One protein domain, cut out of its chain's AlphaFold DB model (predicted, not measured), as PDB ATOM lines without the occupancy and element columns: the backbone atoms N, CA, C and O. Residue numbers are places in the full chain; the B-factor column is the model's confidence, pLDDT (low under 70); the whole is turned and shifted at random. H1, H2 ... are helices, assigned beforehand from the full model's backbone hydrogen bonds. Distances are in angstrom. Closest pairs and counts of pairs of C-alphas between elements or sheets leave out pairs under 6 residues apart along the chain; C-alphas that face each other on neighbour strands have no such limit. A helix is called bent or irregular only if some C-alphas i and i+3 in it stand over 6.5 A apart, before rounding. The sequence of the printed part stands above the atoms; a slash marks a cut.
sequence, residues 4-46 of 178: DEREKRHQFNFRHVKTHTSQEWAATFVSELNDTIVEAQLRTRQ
ATOM      1  N   ASP A   4     -31.855 -42.192 -54.936       81.06
ATOM      2  CA  ASP A   4     -30.546 -41.633 -54.581       81.06
ATOM      3  C   ASP A   4     -30.342 -41.531 -53.065       81.06
ATOM      4  O   ASP A   4     -29.249 -41.758 -52.541       81.06
ATOM      5  N   GLU A   5     -31.411 -41.229 -52.323       79.31
ATOM      6  CA  GLU A   5     -31.381 -41.265 -50.861       79.31
ATOM      7  C   GLU A   5     -31.230 -42.695 -50.346       79.31
ATOM      8  O   GLU A   5     -30.586 -42.925 -49.321       79.31
ATOM      9  N   ARG A   6     -31.815 -43.664 -51.056       83.44
ATOM     10  CA  ARG A   6     -31.751 -45.080 -50.691       83.44
ATOM     11  C   ARG A   6     -30.343 -45.621 -50.882       83.44
ATOM     12  O   ARG A   6     -29.813 -46.231 -49.960       83.44
ATOM     13  N   GLU A   7     -29.714 -45.305 -52.006       85.31
ATOM     14  CA  GLU A   7     -28.326 -45.668 -52.302       85.31
ATOM     15  C   GLU A   7     -27.355 -45.088 -51.258       85.31
ATOM     16  O   GLU A   7     -26.552 -45.815 -50.670       85.31
ATOM     17  N   LYS A   8     -27.495 -43.796 -50.923       83.88
ATOM     18  CA  LYS A   8     -26.664 -43.139 -49.898       83.88
ATOM     19  C   LYS A   8     -26.828 -43.775 -48.518       83.88
ATOM     20  O   LYS A   8     -25.836 -43.989 -47.821       83.88
ATOM     21  N   ARG A   9     -28.063 -44.110 -48.117       79.12
ATOM     22  CA  ARG A   9     -28.318 -44.786 -46.832       79.12
ATOM     23  C   ARG A   9     -27.800 -46.220 -46.826       79.12
ATOM     24  O   ARG A   9     -27.263 -46.645 -45.807       79.12
ATOM     25  N   HIS A  10     -27.886 -46.947 -47.940       82.88
ATOM     26  CA  HIS A  10     -27.294 -48.281 -48.046       82.88
ATOM     27  C   HIS A  10     -25.774 -48.237 -47.931       82.88
ATOM     28  O   HIS A  10     -25.224 -49.010 -47.156       82.88
ATOM     29  N   GLN A  11     -25.099 -47.307 -48.607       82.12
ATOM     30  CA  GLN A  11     -23.646 -47.154 -48.495       82.12
ATOM     31  C   GLN A  11     -23.214 -46.744 -47.083       82.12
ATOM     32  O   GLN A  11     -22.248 -47.293 -46.553       82.12
ATOM     33  N   PHE A  12     -23.945 -45.821 -46.447       79.62
ATOM     34  CA  PHE A  12     -23.676 -45.405 -45.071       79.62
ATOM     35  C   PHE A  12     -23.861 -46.558 -44.079       79.62
ATOM     36  O   PHE A  12     -22.943 -46.853 -43.320       79.62
ATOM     37  N   ASN A  13     -24.999 -47.256 -44.130       76.94
ATOM     38  CA  ASN A  13     -25.286 -48.387 -43.248       76.94
ATOM     39  C   ASN A  13     -24.327 -49.553 -43.499       76.94
ATOM     40  O   ASN A  13     -23.834 -50.152 -42.551       76.94
ATOM     41  N   PHE A  14     -24.011 -49.849 -44.760       79.38
ATOM     42  CA  PHE A  14     -23.043 -50.882 -45.118       79.38
ATOM     43  C   PHE A  14     -21.655 -50.552 -44.568       79.38
ATOM     44  O   PHE A  14     -21.000 -51.412 -43.982       79.38
ATOM     45  N   ARG A  15     -21.217 -49.292 -44.689       74.75
ATOM     46  CA  ARG A  15     -19.942 -48.842 -44.125       74.75
ATOM     47  C   ARG A  15     -19.963 -48.869 -42.601       74.75
ATOM     48  O   ARG A  15     -18.986 -49.313 -42.014       74.75
ATOM     49  N   HIS A  16     -21.059 -48.453 -41.971       71.50
ATOM     50  CA  HIS A  16     -21.229 -48.472 -40.520       71.50
ATOM     51  C   HIS A  16     -21.183 -49.902 -39.966       71.50
ATOM     52  O   HIS A  16     -20.370 -50.173 -39.098       71.50
ATOM     53  N   VAL A  17     -21.935 -50.844 -40.541       69.88
ATOM     54  CA  VAL A  17     -21.942 -52.261 -40.124       69.88
ATOM     55  C   VAL A  17     -20.591 -52.941 -40.373       69.88
ATOM     56  O   VAL A  17     -20.165 -53.779 -39.587       69.88
ATOM     57  N   LYS A  18     -19.890 -52.579 -41.455       69.06
ATOM     58  CA  LYS A  18     -18.573 -53.149 -41.779       69.06
ATOM     59  C   LYS A  18     -17.433 -52.582 -40.923       69.06
ATOM     60  O   LYS A  18     -16.413 -53.245 -40.776       69.06
ATOM     61  N   THR A  19     -17.585 -51.364 -40.402       64.62
ATOM     62  CA  THR A  19     -16.595 -50.714 -39.523       64.62
ATOM     63  C   THR A  19     -16.858 -51.044 -38.060       64.62
ATOM     64  O   THR A  19     -15.959 -51.534 -37.390       64.62
ATOM     65  N   HIS A  20     -18.112 -50.926 -37.616       62.59
ATOM     66  CA  HIS A  20     -18.553 -51.225 -36.254       62.59
ATOM     67  C   HIS A  20     -18.766 -52.722 -36.074       62.59
ATOM     68  O   HIS A  20     -19.882 -53.231 -35.976       62.59
ATOM     69  N   THR A  21     -17.646 -53.433 -36.081       67.88
ATOM     70  CA  THR A  21     -17.586 -54.869 -35.839       67.88
ATOM     71  C   THR A  21     -17.902 -55.180 -34.375       67.88
ATOM     72  O   THR A  21     -17.732 -54.337 -33.492       67.88
ATOM     73  N   SER A  22     -18.328 -56.408 -34.080       67.56
ATOM     74  CA  SER A  22     -18.569 -56.885 -32.709       67.56
ATOM     75  C   SER A  22     -17.371 -56.648 -31.773       67.56
ATOM     76  O   SER A  22     -17.533 -56.558 -30.560       67.56
ATOM     77  N   GLN A  23     -16.170 -56.513 -32.339       65.44
ATOM     78  CA  GLN A  23     -14.928 -56.179 -31.661       65.44
ATOM     79  C   GLN A  23     -14.904 -54.734 -31.141       65.44
ATOM     80  O   GLN A  23     -14.435 -54.519 -30.028       65.44
ATOM     81  N   GLU A  24     -15.430 -53.756 -31.885       68.38
ATOM     82  CA  GLU A  24     -15.540 -52.363 -31.416       68.38
ATOM     83  C   GLU A  24     -16.568 -52.243 -30.283       68.38
ATOM     84  O   GLU A  24     -16.339 -51.547 -29.293       68.38
ATOM     85  N   TRP A  25     -17.660 -53.008 -30.374       70.94
ATOM     86  CA  TRP A  25     -18.640 -53.132 -29.295       70.94
ATOM     87  C   TRP A  25     -18.033 -53.790 -28.053       70.94
ATOM     88  O   TRP A  25     -18.216 -53.294 -26.942       70.94
ATOM     89  N   ALA A  26     -17.263 -54.867 -28.226       75.00
ATOM     90  CA  ALA A  26     -16.574 -55.533 -27.124       75.00
ATOM     91  C   ALA A  26     -15.528 -54.620 -26.466       75.00
ATOM     92  O   ALA A  26     -15.444 -54.576 -25.242       75.00
ATOM     93  N   ALA A  27     -14.765 -53.862 -27.258       76.19
ATOM     94  CA  ALA A  27     -13.793 -52.899 -26.748       76.19
ATOM     95  C   ALA A  27     -14.471 -51.781 -25.938       76.19
ATOM     96  O   ALA A  27     -14.026 -51.490 -24.831       76.19
ATOM     97  N   THR A  28     -15.576 -51.227 -26.449       77.00
ATOM     98  CA  THR A  28     -16.362 -50.183 -25.767       77.00
ATOM     99  C   THR A  28     -16.951 -50.696 -24.450       77.00
ATOM    100  O   THR A  28     -16.828 -50.054 -23.408       77.00
ATOM    101  N   PHE A  29     -17.515 -51.904 -24.457       75.31
ATOM    102  CA  PHE A  29     -18.039 -52.535 -23.247       75.31
ATOM    103  C   PHE A  29     -16.942 -52.754 -22.190       75.31
ATOM    104  O   PHE A  29     -17.137 -52.466 -21.010       75.31
ATOM    105  N   VAL A  30     -15.759 -53.222 -22.602       84.00
ATOM    106  CA  VAL A  30     -14.620 -53.414 -21.691       84.00
ATOM    107  C   VAL A  30     -14.099 -52.079 -21.148       84.00
ATOM    108  O   VAL A  30     -13.741 -52.017 -19.971       84.00
ATOM    109  N   SER A  31     -14.075 -51.005 -21.945       78.94
ATOM    110  CA  SER A  31     -13.690 -49.677 -21.443       78.94
ATOM    111  C   SER A  31     -14.679 -49.136 -20.413       78.94
ATOM    112  O   SER A  31     -14.247 -48.704 -19.350       78.94
ATOM    113  N   GLU A  32     -15.987 -49.252 -20.654       77.69
ATOM    114  CA  GLU A  32     -17.011 -48.791 -19.702       77.69
ATOM    115  C   GLU A  32     -16.944 -49.553 -18.370       77.69
ATOM    116  O   GLU A  32     -17.105 -48.971 -17.290       77.69
ATOM    117  N   LEU A  33     -16.650 -50.856 -18.421       82.56
ATOM    118  CA  LEU A  33     -16.409 -51.651 -17.219       82.56
ATOM    119  C   LEU A  33     -15.172 -51.166 -16.457       82.56
ATOM    120  O   LEU A  33     -15.230 -51.020 -15.235       82.56
ATOM    121  N   ASN A  34     -14.066 -50.905 -17.154       84.19
ATOM    122  CA  ASN A  34     -12.840 -50.416 -16.525       84.19
ATOM    123  C   ASN A  34     -13.039 -49.041 -15.876       84.19
ATOM    124  O   ASN A  34     -12.624 -48.852 -14.731       84.19
ATOM    125  N   ASP A  35     -13.738 -48.125 -16.543       81.31
ATOM    126  CA  ASP A  35     -14.061 -46.808 -15.990       81.31
ATOM    127  C   ASP A  35     -14.931 -46.939 -14.736       81.31
ATOM    128  O   ASP A  35     -14.654 -46.320 -13.706       81.31
ATOM    129  N   THR A  36     -15.918 -47.840 -14.764       73.44
ATOM    130  CA  THR A  36     -16.766 -48.136 -13.600       73.44
ATOM    131  C   THR A  36     -15.950 -48.681 -12.423       73.44
ATOM    132  O   THR A  36     -16.190 -48.294 -11.275       73.44
ATOM    133  N   ILE A  37     -14.967 -49.551 -12.678       74.12
ATOM    134  CA  ILE A  37     -14.078 -50.097 -11.639       74.12
ATOM    135  C   ILE A  37     -13.222 -48.983 -11.030       74.12
ATOM    136  O   ILE A  37     -13.140 -48.882  -9.804       74.12
ATOM    137  N   VAL A  38     -12.607 -48.137 -11.857       73.12
ATOM    138  CA  VAL A  38     -11.752 -47.032 -11.396       73.12
ATOM    139  C   VAL A  38     -12.567 -46.014 -10.595       73.12
ATOM    140  O   VAL A  38     -12.159 -45.622  -9.498       73.12
ATOM    141  N   GLU A  39     -13.756 -45.640 -11.070       69.06
ATOM    142  CA  GLU A  39     -14.673 -44.769 -10.333       69.06
ATOM    143  C   GLU A  39     -15.102 -45.368  -8.987       69.06
ATOM    144  O   GLU A  39     -15.115 -44.674  -7.964       69.06
ATOM    145  N   ALA A  40     -15.459 -46.655  -8.965       64.50
ATOM    146  CA  ALA A  40     -15.858 -47.349  -7.745       64.50
ATOM    147  C   ALA A  40     -14.700 -47.445  -6.742       64.50
ATOM    148  O   ALA A  40     -14.903 -47.255  -5.539       64.50
ATOM    149  N   GLN A  41     -13.474 -47.671  -7.219       64.56
ATOM    150  CA  GLN A  41     -12.274 -47.672  -6.385       64.56
ATOM    151  C   GLN A  41     -11.983 -46.286  -5.805       64.56
ATOM    152  O   GLN A  41     -11.678 -46.186  -4.620       64.56
ATOM    153  N   LEU A  42     -12.114 -45.214  -6.591       66.56
ATOM    154  CA  LEU A  42     -11.919 -43.843  -6.105       66.56
ATOM    155  C   LEU A  42     -12.952 -43.448  -5.040       66.56
ATOM    156  O   LEU A  42     -12.594 -42.770  -4.079       66.56
ATOM    157  N   ARG A  43     -14.202 -43.916  -5.160       61.91
ATOM    158  CA  ARG A  43     -15.234 -43.739  -4.119       61.91
ATOM    159  C   ARG A  43     -14.921 -44.541  -2.859       61.91
ATOM    160  O   ARG A  43     -15.021 -44.005  -1.765       61.91
ATOM    161  N   THR A  44     -14.487 -45.791  -3.016       59.47
ATOM    162  CA  THR A  44     -14.135 -46.674  -1.889       59.47
ATOM    163  C   THR A  44     -12.865 -46.220  -1.155       59.47
ATOM    164  O   THR A  44     -12.733 -46.466   0.037       59.47
ATOM    165  N   ARG A  45     -11.928 -45.544  -1.840       56.44
ATOM    166  CA  ARG A  45     -10.674 -45.028  -1.255       56.44
ATOM    167  C   ARG A  45     -10.874 -43.905  -0.239       56.44
ATOM    168  O   ARG A  45      -9.958 -43.644   0.535       56.44
ATOM    169  N   GLN A  46     -12.020 -43.227  -0.244       58.72
ATOM    170  CA  GLN A  46     -12.368 -42.355   0.871       58.72
ATOM    171  C   GLN A  46     -12.834 -43.244   2.018       58.72
ATOM    172  O   GLN A  46     -13.991 -43.657   2.046       58.72
TER     173      GLN A  46
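AT A GLANCE: This is residues 4 to 46 of the 178 residues of an uncharacterized protein of Vigna angularis var. angularis (UniProt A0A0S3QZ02). A long helix, H2, follows a shorter one, H1, nearly end to end, and the two make a wide-open V with a tight link at its corner. The helices do not fold back on each other, and the space between the arms of the V is empty. The printed part has 43 residues with two named helices, H1 then H2, and no named strand; the class is all helix. It is extended, a rod spanning 58 by 18 by 7 A, with a radius of gyration of the C-alphas of 17.9 A.

HOW THE PARTS SIT: H2, residues 22 to 44, and H1, residues 4 to 19, are apart, with no C-alpha of the one within 8 A of the other. The tight link between them is residues 20 and 21. In H1 and H2 every O i to N i+4 pair is within hydrogen-bond range.

IN THESE COORDINATES: H2 measures 32.8 A from C-alpha 22 at (-18.569, -56.885, -32.709) to C-alpha 44 at (-14.135, -46.674, -1.889). H1 measures 22.4 A and begins with C-alpha 4 at (-30.546, -41.633, -54.581). Neither helix is bent.

THE WHOLE: The C-alphas of Asp 4 and Gln 46, the two farthest apart, are 58.4 A apart. Residues 4 to 46 stand free. The printed part has no cut. Its mean pLDDT is 73.5, with residues 17 to 24 and 39 to 46 under 70.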